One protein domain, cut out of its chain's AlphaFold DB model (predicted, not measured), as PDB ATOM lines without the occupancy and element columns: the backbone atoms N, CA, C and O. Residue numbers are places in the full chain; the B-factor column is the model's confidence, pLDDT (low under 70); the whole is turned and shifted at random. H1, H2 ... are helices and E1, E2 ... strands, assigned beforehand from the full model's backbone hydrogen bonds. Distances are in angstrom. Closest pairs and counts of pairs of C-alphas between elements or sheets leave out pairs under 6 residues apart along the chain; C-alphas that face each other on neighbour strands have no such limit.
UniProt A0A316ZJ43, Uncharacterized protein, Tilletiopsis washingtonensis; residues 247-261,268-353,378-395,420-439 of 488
ATOM      1  N   ARG A 247     -53.068  45.737 -17.464       96.56
ATOM      2  CA  ARG A 247     -52.491  45.249 -16.209       96.56
ATOM      3  C   ARG A 247     -52.148  43.775 -16.274       96.56
ATOM      4  O   ARG A 247     -51.164  43.359 -15.674       96.56
ATOM      5  N   ARG A 248     -52.955  42.997 -16.999       96.25
ATOM      6  CA  ARG A 248     -52.802  41.547 -17.116       96.25
ATOM      7  C   ARG A 248     -52.796  41.128 -18.571       96.25
ATOM      8  O   ARG A 248     -53.741  41.412 -19.312       96.25
ATOM      9  N   LEU A 249     -51.749  40.414 -18.961       95.31
ATOM     10  CA  LEU A 249     -51.596  39.863 -20.297       95.31
ATOM     11  C   LEU A 249     -51.419  38.354 -20.215       95.31
ATOM     12  O   LEU A 249     -50.495  37.859 -19.579       95.31
ATOM     13  N   THR A 250     -52.280  37.617 -20.905       91.94
ATOM     14  CA  THR A 250     -52.146  36.170 -21.057       91.94
ATOM     15  C   THR A 250     -52.020  35.815 -22.532       91.94
ATOM     16  O   THR A 250     -52.931  36.068 -23.322       91.94
ATOM     17  N   LEU A 251     -50.895  35.207 -22.904       89.62
ATOM     18  CA  LEU A 251     -50.615  34.752 -24.263       89.62
ATOM     19  C   LEU A 251     -50.535  33.227 -24.286       89.62
ATOM     20  O   LEU A 251     -49.686  32.631 -23.619       89.62
ATOM     21  N   LEU A 252     -51.406  32.598 -25.073       81.44
ATOM     22  CA  LEU A 252     -51.405  31.159 -25.304       81.44
ATOM     23  C   LEU A 252     -51.148  30.819 -26.747       81.44
ATOM     24  O   LEU A 252     -51.947  31.160 -27.606       81.44
ATOM     25  N   GLY A 253     -50.112  30.036 -27.006       72.62
ATOM     26  CA  GLY A 253     -49.881  29.550 -28.350       72.62
ATOM     27  C   GLY A 253     -48.984  28.331 -28.385       72.62
ATOM     28  O   GLY A 253     -47.908  28.362 -27.784       72.62
ATOM     29  N   PRO A 254     -49.337  27.284 -29.150       61.72
ATOM     30  CA  PRO A 254     -48.353  26.283 -29.515       61.72
ATOM     31  C   PRO A 254     -47.238  26.985 -30.295       61.72
ATOM     32  O   PRO A 254     -47.484  27.505 -31.379       61.72
ATOM     33  N   ARG A 255     -46.015  26.997 -29.743       64.31
ATOM     34  CA  ARG A 255     -44.846  27.718 -30.287       64.31
ATOM     35  C   ARG A 255     -44.929  29.242 -30.180       64.31
ATOM     36  O   ARG A 255     -44.389  29.916 -31.056       64.31
ATOM     37  N   LEU A 256     -45.514  29.769 -29.101       75.50
ATOM     38  CA  LEU A 256     -45.441  31.193 -28.774       75.50
ATOM     39  C   LEU A 256     -43.996  31.698 -28.939       75.50
ATOM     40  O   LEU A 256     -43.093  31.335 -28.178       75.50
ATOM     41  N   TYR A 257     -43.792  32.492 -29.988       79.31
ATOM     42  CA  TYR A 257     -42.521  33.110 -30.322       79.31
ATOM     43  C   TYR A 257     -42.601  34.582 -29.945       79.31
ATOM     44  O   TYR A 257     -43.414  35.329 -30.487       79.31
ATOM     45  N   LEU A 258     -41.766  34.976 -28.990       84.88
ATOM     46  CA  LEU A 258     -41.649  36.349 -28.530       84.88
ATOM     47  C   LEU A 258     -40.203  36.792 -28.752       84.88
ATOM     48  O   LEU A 258     -39.335  36.424 -27.957       84.88
ATOM     49  N   PRO A 259     -39.927  37.541 -29.835       86.31
ATOM     50  CA  PRO A 259     -38.632  38.175 -30.037       86.31
ATOM     51  C   PRO A 259     -38.210  38.982 -28.808       86.31
ATOM     52  O   PRO A 259     -39.048  39.590 -28.139       86.31
ATOM     53  N   ALA A 260     -36.902  39.080 -28.565       87.00
ATOM     54  CA  ALA A 260     -36.368  39.901 -27.477       87.00
ATOM     55  C   ALA A 260     -36.848  41.363 -27.562       87.00
ATOM     56  O   ALA A 260     -37.158  41.966 -26.540       87.00
ATOM     57  N   ALA A 261     -36.988  41.914 -28.775       89.69
ATOM     58  CA  ALA A 261     -37.555  43.247 -28.990       89.69
ATOM     59  C   ALA A 261     -38.993  43.365 -28.449       89.69
ATOM     60  O   ALA A 261     -39.305  44.311 -27.732       89.69
ATOM     61  N   ALA A 268     -41.419  47.409 -20.933       95.00
ATOM     62  CA  ALA A 268     -41.561  48.861 -20.912       95.00
ATOM     63  C   ALA A 268     -43.002  49.353 -20.666       95.00
ATOM     64  O   ALA A 268     -43.216  50.558 -20.539       95.00
ATOM     65  N   GLN A 269     -44.005  48.466 -20.618       95.88
ATOM     66  CA  GLN A 269     -45.388  48.882 -20.378       95.88
ATOM     67  C   GLN A 269     -45.568  49.366 -18.932       95.88
ATOM     68  O   GLN A 269     -45.360  48.577 -18.021       95.88
ATOM     69  N   PRO A 270     -46.037  50.603 -18.686       94.25
ATOM     70  CA  PRO A 270     -46.018  51.202 -17.348       94.25
ATOM     71  C   PRO A 270     -47.050  50.618 -16.372       94.25
ATOM     72  O   PRO A 270     -46.918  50.785 -15.164       94.25
ATOM     73  N   GLN A 271     -48.112  49.985 -16.878       95.00
ATOM     74  CA  GLN A 271     -49.209  49.459 -16.054       95.00
ATOM     75  C   GLN A 271     -49.245  47.930 -16.001       95.00
ATOM     76  O   GLN A 271     -50.069  47.374 -15.273       95.00
ATOM     77  N   LEU A 272     -48.369  47.254 -16.748       96.00
ATOM     78  CA  LEU A 272     -48.406  45.806 -16.892       96.00
ATOM     79  C   LEU A 272     -47.826  45.153 -15.638       96.00
ATOM     80  O   LEU A 272     -46.623  45.219 -15.399       96.00
ATOM     81  N   ALA A 273     -48.700  44.545 -14.841       95.19
ATOM     82  CA  ALA A 273     -48.365  43.933 -13.561       95.19
ATOM     83  C   ALA A 273     -48.201  42.412 -13.672       95.19
ATOM     84  O   ALA A 273     -47.360  41.833 -12.992       95.19
ATOM     85  N   GLU A 274     -48.984  41.757 -14.529       95.44
ATOM     86  CA  GLU A 274     -49.003  40.299 -14.635       95.44
ATOM     87  C   GLU A 274     -48.874  39.857 -16.090       95.44
ATOM     88  O   GLU A 274     -49.646  40.271 -16.962       95.44
ATOM     89  N   VAL A 275     -47.918  38.964 -16.346       94.75
ATOM     90  CA  VAL A 275     -47.734  38.336 -17.654       94.75
ATOM     91  C   VAL A 275     -47.762  36.829 -17.496       94.75
ATOM     92  O   VAL A 275     -46.966  36.250 -16.765       94.75
ATOM     93  N   THR A 276     -48.666  36.184 -18.227       92.12
ATOM     94  CA  THR A 276     -48.751  34.728 -18.293       92.12
ATOM     95  C   THR A 276     -48.453  34.241 -19.707       92.12
ATOM     96  O   THR A 276     -49.142  34.608 -20.661       92.12
ATOM     97  N   LEU A 277     -47.430  33.400 -19.845       90.50
ATOM     98  CA  LEU A 277     -46.969  32.838 -21.114       90.50
ATOM     99  C   LEU A 277     -47.192  31.328 -21.119       90.50
ATOM    100  O   LEU A 277     -46.567  30.607 -20.343       90.50
ATOM    101  N   PHE A 278     -48.036  30.826 -22.017       82.06
ATOM    102  CA  PHE A 278     -48.235  29.387 -22.174       82.06
ATOM    103  C   PHE A 278     -47.401  28.827 -23.320       82.06
ATOM    104  O   PHE A 278     -47.466  29.305 -24.453       82.06
ATOM    105  N   LEU A 279     -46.671  27.756 -23.009       71.81
ATOM    106  CA  LEU A 279     -45.851  26.957 -23.915       71.81
ATOM    107  C   LEU A 279     -44.877  27.796 -24.764       71.81
ATOM    108  O   LEU A 279     -44.804  27.602 -25.987       71.81
ATOM    109  N   PRO A 280     -44.109  28.718 -24.145       70.75
ATOM    110  CA  PRO A 280     -43.140  29.511 -24.884       70.75
ATOM    111  C   PRO A 280     -42.105  28.611 -25.564       70.75
ATOM    112  O   PRO A 280     -41.749  27.533 -25.075       70.75
ATOM    113  N   ARG A 281     -41.590  29.045 -26.718       76.06
ATOM    114  CA  ARG A 281     -40.429  28.375 -27.319       76.06
ATOM    115  C   ARG A 281     -39.211  28.493 -26.384       76.06
ATOM    116  O   ARG A 281     -39.122  29.387 -25.548       76.06
ATOM    117  N   ARG A 282     -38.262  27.558 -26.515       70.31
ATOM    118  CA  ARG A 282     -37.088  27.445 -25.620       70.31
ATOM    119  C   ARG A 282     -36.160  28.667 -25.651       70.31
ATOM    120  O   ARG A 282     -35.360  28.852 -24.739       70.31
ATOM    121  N   ASP A 283     -36.244  29.457 -26.710       73.56
ATOM    122  CA  ASP A 283     -35.446  30.648 -26.988       73.56
ATOM    123  C   ASP A 283     -35.996  31.925 -26.337       73.56
ATOM    124  O   ASP A 283     -35.289  32.928 -26.326       73.56
ATOM    125  N   VAL A 284     -37.192  31.899 -25.736       80.06
ATOM    126  CA  VAL A 284     -37.764  33.072 -25.056       80.06
ATOM    127  C   VAL A 284     -36.876  33.488 -23.880       80.06
ATOM    128  O   VAL A 284     -36.649  32.718 -22.946       80.06
ATOM    129  N   ASP A 285     -36.360  34.715 -23.936       85.12
ATOM    130  CA  ASP A 285     -35.497  35.285 -22.903       85.12
ATOM    131  C   ASP A 285     -36.314  36.042 -21.852       85.12
ATOM    132  O   ASP A 285     -36.483  37.260 -21.894       85.12
ATOM    133  N   VAL A 286     -36.851  35.283 -20.898       84.44
ATOM    134  CA  VAL A 286     -37.695  35.796 -19.807       84.44
ATOM    135  C   VAL A 286     -36.955  36.832 -18.953       84.44
ATOM    136  O   VAL A 286     -37.595  37.709 -18.378       84.44
ATOM    137  N   GLY A 287     -35.617  36.799 -18.915       85.50
ATOM    138  CA  GLY A 287     -34.811  37.751 -18.147       85.50
ATOM    139  C   GLY A 287     -35.070  39.213 -18.522       85.50
ATOM    140  O   GLY A 287     -34.971  40.092 -17.665       85.50
ATOM    141  N   VAL A 288     -35.479  39.463 -19.770       89.12
ATOM    142  CA  VAL A 288     -35.888  40.786 -20.259       89.12
ATOM    143  C   VAL A 288     -37.161  41.282 -19.564       89.12
ATOM    144  O   VAL A 288     -37.240  42.453 -19.212       89.12
ATOM    145  N   LEU A 289     -38.141  40.407 -19.308       88.62
ATOM    146  CA  LEU A 289     -39.385  40.790 -18.620       88.62
ATOM    147  C   LEU A 289     -39.133  41.196 -17.168       88.62
ATOM    148  O   LEU A 289     -39.784  42.103 -16.662       88.62
ATOM    149  N   LEU A 290     -38.136  40.584 -16.528       86.75
ATOM    150  CA  LEU A 290     -37.723  40.911 -15.161       86.75
ATOM    151  C   LEU A 290     -37.027  42.278 -15.051       86.75
ATOM    152  O   LEU A 290     -36.589  42.653 -13.969       86.75
ATOM    153  N   GLN A 291     -36.794  42.984 -16.163       87.56
ATOM    154  CA  GLN A 291     -36.299  44.369 -16.159       87.56
ATOM    155  C   GLN A 291     -37.441  45.391 -16.082       87.56
ATOM    156  O   GLN A 291     -37.184  46.587 -15.999       87.56
ATOM    157  N   SER A 292     -38.694  44.937 -16.143       90.50
ATOM    158  CA  SER A 292     -39.854  45.811 -16.039       90.50
ATOM    159  C   SER A 292     -39.988  46.393 -14.634       90.50
ATOM    160  O   SER A 292     -39.879  45.668 -13.651       90.50
ATOM    161  N   ALA A 293     -40.283  47.691 -14.550       89.94
ATOM    162  CA  ALA A 293     -40.516  48.381 -13.282       89.94
ATOM    163  C   ALA A 293     -41.931  48.158 -12.713       89.94
ATOM    164  O   ALA A 293     -42.154  48.344 -11.521       89.94
ATOM    165  N   SER A 294     -42.906  47.799 -13.553       93.00
ATOM    166  CA  SER A 294     -44.313  47.650 -13.147       93.00
ATOM    167  C   SER A 294     -44.720  46.206 -12.883       93.00
ATOM    168  O   SER A 294     -45.748  45.952 -12.248       93.00
ATOM    169  N   LEU A 295     -43.956  45.264 -13.428       92.44
ATOM    170  CA  LEU A 295     -44.318  43.866 -13.471       92.44
ATOM    171  C   LEU A 295     -44.081  43.216 -12.107       92.44
ATOM    172  O   LEU A 295     -42.997  43.300 -11.552       92.44
ATOM    173  N   ARG A 296     -45.113  42.569 -11.573       92.06
ATOM    174  CA  ARG A 296     -45.127  41.920 -10.255       92.06
ATOM    175  C   ARG A 296     -45.118  40.407 -10.357       92.06
ATOM    176  O   ARG A 296     -44.638  39.744  -9.451       92.06
ATOM    177  N   SER A 297     -45.672  39.858 -11.436       92.00
ATOM    178  CA  SER A 297     -45.752  38.414 -11.625       92.00
ATOM    179  C   SER A 297     -45.501  38.010 -13.073       92.00
ATOM    180  O   SER A 297     -46.143  38.517 -13.999       92.00
ATOM    181  N   VAL A 298     -44.594  37.051 -13.265       91.56
ATOM    182  CA  VAL A 298     -44.451  36.292 -14.510       91.56
ATOM    183  C   VAL A 298     -44.847  34.850 -14.242       91.56
ATOM    184  O   VAL A 298     -44.179  34.148 -13.489       91.56
ATOM    185  N   THR A 299     -45.887  34.376 -14.918       91.19
ATOM    186  CA  THR A 299     -46.256  32.959 -14.913       91.19
ATOM    187  C   THR A 299     -45.908  32.324 -16.252       91.19
ATOM    188  O   THR A 299     -46.356  32.763 -17.309       91.19
ATOM    189  N   ILE A 300     -45.118  31.258 -16.228       89.25
ATOM    190  CA  ILE A 300     -44.758  30.478 -17.410       89.25
ATOM    191  C   ILE A 300     -45.390  29.110 -17.275       89.25
ATOM    192  O   ILE A 300     -45.108  28.382 -16.331       89.25
ATOM    193  N   VAL A 301     -46.216  28.741 -18.245       86.12
ATOM    194  CA  VAL A 301     -46.812  27.411 -18.299       86.12
ATOM    195  C   VAL A 301     -46.025  26.561 -19.286       86.12
ATOM    196  O   VAL A 301     -46.024  26.823 -20.488       86.12
ATOM    197  N   ALA A 302     -45.325  25.559 -18.775       84.81
ATOM    198  CA  ALA A 302     -44.432  24.678 -19.514       84.81
ATOM    199  C   ALA A 302     -44.969  23.241 -19.534       84.81
ATOM    200  O   ALA A 302     -45.731  22.831 -18.664       84.81
ATOM    201  N   HIS A 303     -44.550  22.451 -20.518       80.75
ATOM    202  CA  HIS A 303     -44.908  21.040 -20.623       80.75
ATOM    203  C   HIS A 303     -43.782  20.149 -20.072       80.75
ATOM    204  O   HIS A 303     -42.600  20.417 -20.298       80.75
ATOM    205  N   GLU A 304     -44.127  19.077 -19.357       80.75
ATOM    206  CA  GLU A 304     -43.138  18.184 -18.729       80.75
ATOM    207  C   GLU A 304     -42.378  17.321 -19.753       80.75
ATOM    208  O   GLU A 304     -41.204  17.019 -19.571       80.75
ATOM    209  N   THR A 305     -43.007  16.925 -20.862       75.62
ATOM    210  CA  THR A 305     -42.436  15.908 -21.763       75.62
ATOM    211  C   THR A 305     -41.295  16.445 -22.634       75.62
ATOM    212  O   THR A 305     -41.456  17.406 -23.396       75.62
ATOM    213  N   LYS A 306     -40.134  15.778 -22.613       75.56
ATOM    214  CA  LYS A 306     -38.992  16.108 -23.484       75.56
ATOM    215  C   LYS A 306     -39.385  16.015 -24.965       75.56
ATOM    216  O   LYS A 306     -40.032  15.069 -25.388       75.56
ATOM    217  N   GLY A 307     -38.981  17.012 -25.752       69.94
ATOM    218  CA  GLY A 307     -39.307  17.105 -27.185       69.94
ATOM    219  C   GLY A 307     -40.586  17.887 -27.498       69.94
ATOM    220  O   GLY A 307     -40.775  18.291 -28.641       69.94
ATOM    221  N   THR A 308     -41.408  18.194 -26.492       67.56
ATOM    222  CA  THR A 308     -42.556  19.093 -26.664       67.56
ATOM    223  C   THR A 308     -42.135  20.568 -26.645       67.56
ATOM    224  O   THR A 308     -41.079  20.946 -26.114       67.56
ATOM    225  N   THR A 309     -42.941  21.418 -27.283       66.06
ATOM    226  CA  THR A 309     -42.787  22.879 -27.241       66.06
ATOM    227  C   THR A 309     -43.064  23.380 -25.829       66.06
ATOM    228  O   THR A 309     -44.052  22.971 -25.230       66.06
ATOM    229  N   GLY A 310     -42.200  24.248 -25.298       71.19
ATOM    230  CA  GLY A 310     -42.293  24.671 -23.899       71.19
ATOM    231  C   GLY A 310     -41.819  23.620 -22.898       71.19
ATOM    232  O   GLY A 310     -42.304  23.613 -21.777       71.19
ATOM    233  N   TYR A 311     -40.899  22.724 -23.279       80.12
ATOM    234  CA  TYR A 311     -40.322  21.736 -22.360       80.12
ATOM    235  C   TYR A 311     -39.715  22.378 -21.098       80.12
ATOM    236  O   TYR A 311     -38.769  23.166 -21.205       80.12
ATOM    237  N   ARG A 312     -40.205  21.950 -19.926       83.25
ATOM    238  CA  ARG A 312     -39.800  22.397 -18.581       83.25
ATOM    239  C   ARG A 312     -38.285  22.465 -18.411       83.25
ATOM    240  O   ARG A 312     -37.765  23.533 -18.114       83.25
ATOM    241  N   GLY A 313     -37.572  21.365 -18.665       80.44
ATOM    242  CA  GLY A 313     -36.147  21.268 -18.322       80.44
ATOM    243  C   GLY A 313     -35.233  22.245 -19.074       80.44
ATOM    244  O   GLY A 313     -34.122  22.501 -18.630       80.44
ATOM    245  N   GLY A 314     -35.683  22.814 -20.201       77.44
ATOM    246  CA  GLY A 314     -34.947  23.884 -20.887       77.44
ATOM    247  C   GLY A 314     -35.201  25.282 -20.308       77.44
ATOM    248  O   GLY A 314     -34.359  26.162 -20.458       77.44
ATOM    249  N   LEU A 315     -36.357  25.485 -19.672       80.25
ATOM    250  CA  LEU A 315     -36.772  26.757 -19.080       80.25
ATOM    251  C   LEU A 315     -36.336  26.855 -17.617       80.25
ATOM    252  O   LEU A 315     -35.802  27.879 -17.217       80.25
ATOM    253  N   GLU A 316     -36.493  25.781 -16.848       83.88
ATOM    254  CA  GLU A 316     -36.207  25.724 -15.410       83.88
ATOM    255  C   GLU A 316     -34.760  26.107 -15.079       83.88
ATOM    256  O   GLU A 316     -34.546  27.037 -14.310       83.88
ATOM    257  N   GLY A 317     -33.760  25.511 -15.741       82.00
ATOM    258  CA  GLY A 317     -32.355  25.879 -15.507       82.00
ATOM    259  C   GLY A 317     -32.031  27.336 -15.877       82.00
ATOM    260  O   GLY A 317     -31.190  27.979 -15.245       82.00
ATOM    261  N   ARG A 318     -32.730  27.906 -16.870       80.25
ATOM    262  CA  ARG A 318     -32.585  29.328 -17.227       80.25
ATOM    263  C   ARG A 318     -33.253  30.226 -16.189       80.25
ATOM    264  O   ARG A 318     -32.667  31.224 -15.800       80.25
ATOM    265  N   LEU A 319     -34.442  29.867 -15.713       82.50
ATOM    266  CA  LEU A 319     -35.131  30.612 -14.663       82.50
ATOM    267  C   LEU A 319     -34.331  30.589 -13.358       82.50
ATOM    268  O   LEU A 319     -34.099  31.651 -12.800       82.50
ATOM    269  N   GLN A 320     -33.794  29.435 -12.953       81.50
ATOM    270  CA  GLN A 320     -32.934  29.307 -11.769       81.50
ATOM    271  C   GLN A 320     -31.653  30.147 -11.867       81.50
ATOM    272  O   GLN A 320     -31.205  30.742 -10.892       81.50
ATOM    273  N   THR A 321     -31.027  30.205 -13.045       81.31
ATOM    274  CA  THR A 321     -29.823  31.034 -13.244       81.31
ATOM    275  C   THR A 321     -30.149  32.526 -13.273       81.31
ATOM    276  O   THR A 321     -29.334  33.330 -12.823       81.31
ATOM    277  N   LEU A 322     -31.331  32.902 -13.769       76.94
ATOM    278  CA  LEU A 322     -31.818  34.281 -13.768       76.94
ATOM    279  C   LEU A 322     -32.185  34.763 -12.361       76.94
ATOM    280  O   LEU A 322     -31.778  35.863 -11.996       76.94
ATOM    281  N   THR A 323     -32.886  33.944 -11.572       73.62
ATOM    282  CA  THR A 323     -33.252  34.281 -10.188       73.62
ATOM    283  C   THR A 323     -32.027  34.374  -9.283       73.62
ATOM    284  O   THR A 323     -31.964  35.265  -8.452       73.62
ATOM    285  N   ARG A 324     -30.995  33.545  -9.496       73.12
ATOM    286  CA  ARG A 324     -29.735  33.624  -8.728       73.12
ATOM    287  C   ARG A 324     -28.865  34.842  -9.047       73.12
ATOM    288  O   ARG A 324     -28.067  35.246  -8.215       73.12
ATOM    289  N   ARG A 325     -28.926  35.371 -10.274       67.88
ATOM    290  CA  ARG A 325     -28.053  36.480 -10.716       67.88
ATOM    291  C   ARG A 325     -28.619  37.859 -10.414       67.88
ATOM    292  O   ARG A 325     -27.850  38.810 -10.319       67.88
ATOM    293  N   LYS A 326     -29.942  37.982 -10.337       61.81
ATOM    294  CA  LYS A 326     -30.610  39.218  -9.942       61.81
ATOM    295  C   LYS A 326     -30.959  39.117  -8.463       61.81
ATOM    296  O   LYS A 326     -32.020  38.606  -8.128       61.81
ATOM    297  N   GLY A 327     -30.063  39.606  -7.608       51.16
ATOM    298  CA  GLY A 327     -30.447  39.991  -6.252       51.16
ATOM    299  C   GLY A 327     -31.559  41.043  -6.323       51.16
ATOM    300  O   GLY A 327     -31.505  41.921  -7.187       51.16
ATOM    301  N   ALA A 328     -32.574  40.877  -5.475       44.12
ATOM    302  CA  ALA A 328     -33.665  41.812  -5.198       44.12
ATOM    303  C   ALA A 328     -34.355  42.438  -6.429       44.12
ATOM    304  O   ALA A 328     -34.050  43.540  -6.886       44.12
ATOM    305  N   GLY A 329     -35.369  41.748  -6.945       54.81
ATOM    306  CA  GLY A 329     -36.424  42.383  -7.727       54.81
ATOM    307  C   GLY A 329     -37.773  41.854  -7.264       54.81
ATOM    308  O   GLY A 329     -37.953  40.643  -7.232       54.81
ATOM    309  N   ALA A 330     -38.719  42.750  -6.966       71.94
ATOM    310  CA  ALA A 330     -40.079  42.488  -6.461       71.94
ATOM    311  C   ALA A 330     -41.009  41.688  -7.414       71.94
ATOM    312  O   ALA A 330     -42.235  41.817  -7.366       71.94
ATOM    313  N   VAL A 331     -40.445  40.901  -8.333       82.75
ATOM    314  CA  VAL A 331     -41.158  40.182  -9.387       82.75
ATOM    315  C   VAL A 331     -41.227  38.698  -9.055       82.75
ATOM    316  O   VAL A 331     -40.245  37.970  -9.170       82.75
ATOM    317  N   GLN A 332     -42.420  38.214  -8.743       87.06
ATOM    318  CA  GLN A 332     -42.671  36.800  -8.529       87.06
ATOM    319  C   GLN A 332     -42.602  36.022  -9.848       87.06
ATOM    320  O   GLN A 332     -43.302  36.342 -10.814       87.06
ATOM    321  N   VAL A 333     -41.797  34.959  -9.893       86.12
ATOM    322  CA  VAL A 333     -41.696  34.084 -11.069       86.12
ATOM    323  C   VAL A 333     -42.293  32.721 -10.738       86.12
ATOM    324  O   VAL A 333     -41.820  32.015  -9.851       86.12
ATOM    325  N   ARG A 334     -43.336  32.332 -11.477       88.12
ATOM    326  CA  ARG A 334     -44.025  31.043 -11.333       88.12
ATOM    327  C   ARG A 334     -43.815  30.200 -12.585       88.12
ATOM    328  O   ARG A 334     -44.125  30.640 -13.692       88.12
ATOM    329  N   LEU A 335     -43.336  28.971 -12.430       85.62
ATOM    330  CA  LEU A 335     -43.302  27.967 -13.490       85.62
ATOM    331  C   LEU A 335     -44.365  26.910 -13.199       85.62
ATOM    332  O   LEU A 335     -44.209  26.064 -12.324       85.62
ATOM    333  N   VAL A 336     -45.451  26.944 -13.960       84.75
ATOM    334  CA  VAL A 336     -46.500  25.929 -13.903       84.75
ATOM    335  C   VAL A 336     -46.166  24.855 -14.917       84.75
ATOM    336  O   VAL A 336     -46.099  25.102 -16.118       84.75
ATOM    337  N   THR A 337     -45.958  23.641 -14.444       80.81
ATOM    338  CA  THR A 337     -45.620  22.510 -15.293       80.81
ATOM    339  C   THR A 337     -46.850  21.646 -15.469       80.81
ATOM    340  O   THR A 337     -47.502  21.241 -14.507       80.81
ATOM    341  N   VAL A 338     -47.205  21.418 -16.727       76.25
ATOM    342  CA  VAL A 338     -48.389  20.657 -17.087       76.25
ATOM    343  C   VAL A 338     -47.979  19.271 -17.537       76.25
ATOM    344  O   VAL A 338     -47.157  19.097 -18.445       76.25
ATOM    345  N   ARG A 339     -48.582  18.282 -16.881       73.69
ATOM    346  CA  ARG A 339     -48.377  16.863 -17.127       73.69
ATOM    347  C   ARG A 339     -49.663  16.281 -17.704       73.69
ATOM    348  O   ARG A 339     -50.725  16.345 -17.081       73.69
ATOM    349  N   SER A 340     -49.580  15.688 -18.892       66.25
ATOM    350  CA  SER A 340     -50.704  14.951 -19.474       66.25
ATOM    351  C   SER A 340     -50.763  13.526 -18.937       66.25
ATOM    352  O   SER A 340     -49.805  12.757 -19.062       66.25
ATOM    353  N   ALA A 341     -51.923  13.128 -18.403       59.97
ATOM    354  CA  ALA A 341     -52.173  11.743 -18.008       59.97
ATOM    355  C   ALA A 341     -52.079  10.759 -19.193       59.97
ATOM    356  O   ALA A 341     -51.761   9.583 -18.997       59.97
ATOM    357  N   VAL A 342     -52.303  11.229 -20.427       57.81
ATOM    358  CA  VAL A 342     -52.129  10.423 -21.648       57.81
ATOM    359  C   VAL A 342     -50.649  10.115 -21.877       57.81
ATOM    360  O   VAL A 342     -50.304   8.972 -22.180       57.81
ATOM    361  N   GLY A 343     -49.770  11.092 -21.629       54.38
ATOM    362  CA  GLY A 343     -48.319  10.908 -21.674       54.38
ATOM    363  C   GLY A 343     -47.840   9.839 -20.692       54.38
ATOM    364  O   GLY A 343     -47.052   8.975 -21.072       54.38
ATOM    365  N   ARG A 344     -48.393   9.809 -19.468       59.00
ATOM    366  CA  ARG A 344     -48.083   8.751 -18.489       59.00
ATOM    367  C   ARG A 344     -48.510   7.374 -18.957       59.00
ATOM    368  O   ARG A 344     -47.731   6.444 -18.813       59.00
ATOM    369  N   ARG A 345     -49.713   7.222 -19.520       58.34
ATOM    370  CA  ARG A 345     -50.168   5.912 -20.015       58.34
ATOM    371  C   ARG A 345     -49.284   5.407 -21.149       58.34
ATOM    372  O   ARG A 345     -48.930   4.237 -21.144       58.34
ATOM    373  N   LEU A 346     -48.875   6.286 -22.063       56.31
ATOM    374  CA  LEU A 346     -47.965   5.930 -23.153       56.31
ATOM    375  C   LEU A 346     -46.547   5.622 -22.654       56.31
ATOM    376  O   LEU A 346     -45.958   4.642 -23.094       56.31
ATOM    377  N   GLN A 347     -46.013   6.388 -21.700       60.78
ATOM    378  CA  GLN A 347     -44.718   6.090 -21.076       60.78
ATOM    379  C   GLN A 347     -44.755   4.802 -20.250       60.78
ATOM    380  O   GLN A 347     -43.818   4.016 -20.320       60.78
ATOM    381  N   GLN A 348     -45.836   4.547 -19.510       66.50
ATOM    382  CA  GLN A 348     -46.034   3.301 -18.772       66.50
ATOM    383  C   GLN A 348     -46.166   2.116 -19.728       66.50
ATOM    384  O   GLN A 348     -45.539   1.090 -19.492       66.50
ATOM    385  N   GLN A 349     -46.891   2.260 -20.840       66.94
ATOM    386  CA  GLN A 349     -46.970   1.235 -21.884       66.94
ATOM    387  C   GLN A 349     -45.625   1.013 -22.586       66.94
ATOM    388  O   GLN A 349     -45.275  -0.129 -22.858       66.94
ATOM    389  N   ALA A 350     -44.838   2.064 -22.834       61.34
ATOM    390  CA  ALA A 350     -43.496   1.943 -23.403       61.34
ATOM    391  C   ALA A 350     -42.515   1.276 -22.423       61.34
ATOM    392  O   ALA A 350     -41.751   0.400 -22.822       61.34
ATOM    393  N   ALA A 351     -42.568   1.630 -21.137       65.50
ATOM    394  CA  ALA A 351     -41.760   1.010 -20.091       65.50
ATOM    395  C   ALA A 351     -42.148  -0.463 -19.864       65.50
ATOM    396  O   ALA A 351     -41.276  -1.321 -19.741       65.50
ATOM    397  N   GLN A 352     -43.446  -0.783 -19.890       73.25
ATOM    398  CA  GLN A 352     -43.954  -2.157 -19.792       73.25
ATOM    399  C   GLN A 352     -43.637  -2.978 -21.052       73.25
ATOM    400  O   GLN A 352     -43.224  -4.131 -20.948       73.25
ATOM    401  N   GLY A 353     -43.745  -2.376 -22.240       58.00
ATOM    402  CA  GLY A 353     -43.376  -3.001 -23.511       58.00
ATOM    403  C   GLY A 353     -41.874  -3.269 -23.622       58.00
ATOM    404  O   GLY A 353     -41.477  -4.347 -24.065       58.00
ATOM    405  N   SER A 378     -52.248  15.814 -25.258       53.59
ATOM    406  CA  SER A 378     -51.994  16.635 -24.068       53.59
ATOM    407  C   SER A 378     -52.346  18.110 -24.268       53.59
ATOM    408  O   SER A 378     -52.915  18.732 -23.374       53.59
ATOM    409  N   LEU A 379     -52.028  18.661 -25.441       54.38
ATOM    410  CA  LEU A 379     -52.133  20.087 -25.727       54.38
ATOM    411  C   LEU A 379     -53.589  20.505 -25.891       54.38
ATOM    412  O   LEU A 379     -53.981  21.562 -25.409       54.38
ATOM    413  N   GLN A 380     -54.405  19.637 -26.489       56.50
ATOM    414  CA  GLN A 380     -55.837  19.869 -26.623       56.50
ATOM    415  C   GLN A 380     -56.546  19.849 -25.260       56.50
ATOM    416  O   GLN A 380     -57.323  20.751 -24.962       56.50
ATOM    417  N   ALA A 381     -56.245  18.868 -24.402       58.09
ATOM    418  CA  ALA A 381     -56.818  18.806 -23.054       58.09
ATOM    419  C   ALA A 381     -56.434  20.033 -22.203       58.09
ATOM    420  O   ALA A 381     -57.231  20.516 -21.398       58.09
ATOM    421  N   LEU A 382     -55.225  20.562 -22.412       59.56
ATOM    422  CA  LEU A 382     -54.718  21.770 -21.763       59.56
ATOM    423  C   LEU A 382     -55.444  23.029 -22.268       59.56
ATOM    424  O   LEU A 382     -55.857  23.853 -21.452       59.56
ATOM    425  N   GLU A 383     -55.661  23.156 -23.581       56.78
ATOM    426  CA  GLU A 383     -56.463  24.238 -24.171       56.78
ATOM    427  C   GLU A 383     -57.915  24.212 -23.661       56.78
ATOM    428  O   GLU A 383     -58.435  25.247 -23.247       56.78
ATOM    429  N   GLU A 384     -58.558  23.041 -23.620       57.91
ATOM    430  CA  GLU A 384     -59.939  22.877 -23.137       57.91
ATOM    431  C   GLU A 384     -60.080  23.223 -21.648       57.91
ATOM    432  O   GLU A 384     -60.966  24.001 -21.268       57.91
ATOM    433  N   TRP A 385     -59.179  22.706 -20.808       62.59
ATOM    434  CA  TRP A 385     -59.116  23.056 -19.389       62.59
ATOM    435  C   TRP A 385     -58.923  24.567 -19.197       62.59
ATOM    436  O   TRP A 385     -59.615  25.195 -18.388       62.59
ATOM    437  N   PHE A 386     -58.036  25.176 -19.985       59.56
ATOM    438  CA  PHE A 386     -57.749  26.600 -19.902       59.56
ATOM    439  C   PHE A 386     -58.934  27.467 -20.338       59.56
ATOM    440  O   PHE A 386     -59.287  28.409 -19.632       59.56
ATOM    441  N   PHE A 387     -59.593  27.165 -21.462       54.19
ATOM    442  CA  PHE A 387     -60.775  27.914 -21.899       54.19
ATOM    443  C   PHE A 387     -61.923  27.797 -20.898       54.19
ATOM    444  O   PHE A 387     -62.605  28.792 -20.636       54.19
ATOM    445  N   ALA A 388     -62.102  26.623 -20.286       57.03
ATOM    446  CA  ALA A 388     -63.063  26.441 -19.205       57.03
ATOM    447  C   ALA A 388     -62.732  27.339 -17.998       57.03
ATOM    448  O   ALA A 388     -63.629  27.992 -17.459       57.03
ATOM    449  N   ARG A 389     -61.451  27.447 -17.616       59.62
ATOM    450  CA  ARG A 389     -60.988  28.333 -16.533       59.62
ATOM    451  C   ARG A 389     -61.084  29.816 -16.887       59.62
ATOM    452  O   ARG A 389     -61.545  30.611 -16.073       59.62
ATOM    453  N   CYS A 390     -60.754  30.193 -18.117       51.03
ATOM    454  CA  CYS A 390     -60.953  31.546 -18.620       51.03
ATOM    455  C   CYS A 390     -62.421  31.945 -18.585       51.03
ATOM    456  O   CYS A 390     -62.734  33.020 -18.084       51.03
ATOM    457  N   ALA A 391     -63.336  31.092 -19.045       47.50
ATOM    458  CA  ALA A 391     -64.769  31.366 -18.967       47.50
ATOM    459  C   ALA A 391     -65.233  31.581 -17.513       47.50
ATOM    460  O   ALA A 391     -66.021  32.489 -17.251       47.50
ATOM    461  N   GLN A 392     -64.675  30.819 -16.566       52.91
ATOM    462  CA  GLN A 392     -64.963  30.925 -15.130       52.91
ATOM    463  C   GLN A 392     -64.317  32.149 -14.451       52.91
ATOM    464  O   GLN A 392     -64.732  32.512 -13.356       52.91
ATOM    465  N   GLY A 393     -63.381  32.831 -15.123       44.28
ATOM    466  CA  GLY A 393     -62.562  33.891 -14.533       44.28
ATOM    467  C   GLY A 393     -61.376  33.274 -13.793       44.28
ATOM    468  O   GLY A 393     -61.550  32.544 -12.827       44.28
ATOM    469  N   LEU A 394     -60.155  33.564 -14.250       43.47
ATOM    470  CA  LEU A 394     -58.899  33.012 -13.714       43.47
ATOM    471  C   LEU A 394     -58.569  33.453 -12.269       43.47
ATOM    472  O   LEU A 394     -57.469  33.197 -11.799       43.47
ATOM    473  N   SER A 395     -59.501  34.066 -11.533       36.84
ATOM    474  CA  SER A 395     -59.283  34.593 -10.178       36.84
ATOM    475  C   SER A 395     -59.104  33.521  -9.092       36.84
ATOM    476  O   SER A 395     -59.092  33.860  -7.918       36.84
ATOM    477  N   ALA A 420     -47.918  22.557  -4.574       46.66
ATOM    478  CA  ALA A 420     -49.363  22.414  -4.755       46.66
ATOM    479  C   ALA A 420     -49.651  21.620  -6.046       46.66
ATOM    480  O   ALA A 420     -49.501  22.131  -7.160       46.66
ATOM    481  N   GLN A 421     -50.065  20.354  -5.912       46.62
ATOM    482  CA  GLN A 421     -50.588  19.570  -7.035       46.62
ATOM    483  C   GLN A 421     -52.083  19.834  -7.199       46.62
ATOM    484  O   GLN A 421     -52.903  19.400  -6.390       46.62
ATOM    485  N   VAL A 422     -52.456  20.503  -8.288       52.47
ATOM    486  CA  VAL A 422     -53.866  20.671  -8.657       52.47
ATOM    487  C   VAL A 422     -54.210  19.646  -9.732       52.47
ATOM    488  O   VAL A 422     -53.670  19.678 -10.840       52.47
ATOM    489  N   ILE A 423     -55.116  18.725  -9.400       43.56
ATOM    490  CA  ILE A 423     -55.624  17.703 -10.321       43.56
ATOM    491  C   ILE A 423     -57.040  18.100 -10.750       43.56
ATOM    492  O   ILE A 423     -57.974  18.009  -9.955       43.56
ATOM    493  N   ASP A 424     -57.236  18.491 -12.016       49.66
ATOM    494  CA  ASP A 424     -58.590  18.571 -12.586       49.66
ATOM    495  C   ASP A 424     -58.921  17.241 -13.266       49.66
ATOM    496  O   ASP A 424     -58.586  16.985 -14.429       49.66
ATOM    497  N   ALA A 425     -59.579  16.364 -12.503       46.12
ATOM    498  CA  ALA A 425     -59.932  15.013 -12.929       46.12
ATOM    499  C   ALA A 425     -60.783  14.982 -14.212       46.12
ATOM    500  O   ALA A 425     -60.781  13.972 -14.914       46.12
ATOM    501  N   ARG A 426     -61.471  16.084 -14.553       46.84
ATOM    502  CA  ARG A 426     -62.298  16.186 -15.767       46.84
ATOM    503  C   ARG A 426     -61.476  16.193 -17.052       46.84
ATOM    504  O   ARG A 426     -61.951  15.686 -18.060       46.84
ATOM    505  N   PHE A 427     -60.259  16.735 -17.008       44.41
ATOM    506  CA  PHE A 427     -59.399  16.890 -18.186       44.41
ATOM    507  C   PHE A 427     -58.153  15.994 -18.140       44.41
ATOM    508  O   PHE A 427     -57.400  15.935 -19.107       44.41
ATOM    509  N   GLY A 428     -57.922  15.275 -17.032       54.94
ATOM    510  CA  GLY A 428     -56.742  14.415 -16.877       54.94
ATOM    511  C   GLY A 428     -55.425  15.198 -16.889       54.94
ATOM    512  O   GLY A 428     -54.387  14.661 -17.281       54.94
ATOM    513  N   VAL A 429     -55.481  16.468 -16.488       52.56
ATOM    514  CA  VAL A 429     -54.342  17.381 -16.428       52.56
ATOM    515  C   VAL A 429     -53.875  17.469 -14.979       52.56
ATOM    516  O   VAL A 429     -54.677  17.734 -14.080       52.56
ATOM    517  N   GLN A 430     -52.585  17.218 -14.752       59.91
ATOM    518  CA  GLN A 430     -51.940  17.489 -13.471       59.91
ATOM    519  C   GLN A 430     -51.028  18.698 -13.632       59.91
ATOM    520  O   GLN A 430     -50.184  18.721 -14.531       59.91
ATOM    521  N   CYS A 431     -51.222  19.688 -12.768       60.44
ATOM    522  CA  CYS A 431     -50.399  20.884 -12.723       60.44
ATOM    523  C   CYS A 431     -49.533  20.843 -11.467       60.44
ATOM    524  O   CYS A 431     -50.040  20.620 -10.369       60.44
ATOM    525  N   GLU A 432     -48.242  21.078 -11.645       71.81
ATOM    526  CA  GLU A 432     -47.289  21.299 -10.562       71.81
ATOM    527  C   GLU A 432     -46.779  22.730 -10.690       71.81
ATOM    528  O   GLU A 432     -46.275  23.122 -11.745       71.81
ATOM    529  N   VAL A 433     -46.966  23.517  -9.635       71.44
ATOM    530  CA  VAL A 433     -46.533  24.912  -9.580       71.44
ATOM    531  C   VAL A 433     -45.205  24.970  -8.842       71.44
ATOM    532  O   VAL A 433     -45.138  24.607  -7.671       71.44
ATOM    533  N   LEU A 434     -44.165  25.426  -9.534       68.94
ATOM    534  CA  LEU A 434     -42.920  25.866  -8.920       68.94
ATOM    535  C   LEU A 434     -42.985  27.382  -8.777       68.94
ATOM    536  O   LEU A 434     -43.231  28.093  -9.758       68.94
ATOM    537  N   GLN A 435     -42.790  27.868  -7.561       72.31
ATOM    538  CA  GLN A 435     -42.787  29.286  -7.244       72.31
ATOM    539  C   GLN A 435     -41.414  29.655  -6.700       72.31
ATOM    540  O   GLN A 435     -40.913  28.999  -5.792       72.31
ATOM    541  N   TRP A 436     -40.820  30.702  -7.268       70.12
ATOM    542  CA  TRP A 436     -39.659  31.360  -6.689       70.12
ATOM    543  C   TRP A 436     -40.104  32.738  -6.229       70.12
ATOM    544  O   TRP A 436     -40.444  33.595  -7.053       70.12
ATOM    545  N   ASP A 437     -40.129  32.917  -4.915       61.25
ATOM    546  CA  ASP A 437     -40.244  34.232  -4.313       61.25
ATOM    547  C   ASP A 437     -38.822  34.801  -4.236       61.25
ATOM    548  O   ASP A 437     -37.903  34.167  -3.719       61.25
ATOM    549  N   LEU A 438     -38.613  35.942  -4.890       57.47
ATOM    550  CA  LEU A 438     -37.364  36.688  -4.799       57.47
ATOM    551  C   LEU A 438     -37.468  37.527  -3.528       57.47
ATOM    552  O   LEU A 438     -37.988  38.640  -3.573       57.47
ATOM    553  N   GLU A 439     -37.071  36.955  -2.394       51.03
ATOM    554  CA  GLU A 439     -36.947  37.721  -1.156       51.03
ATOM    555  C   GLU A 439     -35.792  38.722  -1.303       51.03
ATOM    556  O   GLU A 439     -34.776  38.442  -1.949       51.03
TER     557      GLU A 439
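Overview. This is residues 247 to 261, 268 to 353, 378 to 395 and 420 to 439 of the 488 residues of an uncharacterized protein of Tilletiopsis washingtonensis (UniProt A0A316ZJ43). A twisted sheet of six strands is the core, with H2 along one face and residues 378 to 386 of H4 on the other, in three layers, that is, helices on both faces of a sheet. H3 follows directly on E4, and its residues 345 to 353 stick out, as do residues 387 to 393, mostly of H4; short H1 grazes the sheet next to H2. The printed part has 139 residues, with four named helices and six named strands in the order E1 E2 H1 E3 H2 E4 H3 H4 E5 E6; the class is mixed, helices and strands. The sheet runs E1 E2 E3 E4 E6 E5, mixed; the whole is compact, with a radius of gyration of the C-alphas of 15.7 A, and spans 51 by 33 by 28 A, only just elongated.

Arrangement. Start at edge strand E1, residues 248 to 256, which bends by 95 degrees at residue 253. It is parallel to E2, residues 274 to 280, at 7 degrees; look for N 251 and O 276, 2.9 A apart. E2 is parallel to E3, residues 297 to 303, at 16 degrees, with N 277 and O 299 at 2.8 A. E3 is parallel to E4, residues 332 to 340, at 21 degrees, with N 300 and O 334 at 2.8 A. E4 is antiparallel to E6, residues 429 to 436, at 159 degrees, with N 335 and O 434 at 2.8 A. E6 forms a hairpin with edge strand E5, residues 420 to 424, antiparallel at 156 degrees, with N 431 and O 422 at 3.1 A. H1, residues 286 to 291, only grazes the sheet, and H2, residues 312 to 325, lies over E3 and E4 at a height over the sheet of 9.9 A. E2, H1, E3 and E3, H2, E4 are strand-helix-strand units, parallel neighbour strands with a helix between, with right-handed crossovers. H1 and H2 only just touch, with 3 pairs of C-alphas within 8 A, the closest those of Gly 287 and Leu 322, 6.3 A. On the opposite face from H2 is H4, residues 378 to 392; its residue 378 only just touches H3, residues 341 to 353, with 3 pairs within 8 A, the closest C-alphas being Val 342 and Ser 378, 6.7 A. H3 is not on the sheet. Every O i to N i+4 pair is within hydrogen-bond range in H3 and H4, against 8 of 10 in H2 and 1 of 2 in H1.

Along the chain. Find C-alpha 248 at (-52.802, 41.547, -17.116), where E1 begins its 17.2 A. E2 measures 16.0 A, H1 9.4 A, E3 19.6 A, H2 20.0 A, E4 25.7 A, H3 18.0 A, H4 21.3 A and E5 12.7 A. E6, 22.5 A, ends at C-alpha 436, (-39.659, 31.360, -6.689).

Size, cuts and confidence. The C-alphas of Pro 270 and Gly 353 are the farthest apart, 54.6 A. Three cuts leave gaps between C-alphas: 10.6 A from 261 to 268, 21.5 A from 353 to 378 and 16.6 A from 395 to 420. Of the links printed whole, none is long. Mean pLDDT of the printed part is 72.5; 57 residues are under 70, among them residues 340 to 351, 378 to 395 and 420 to 431.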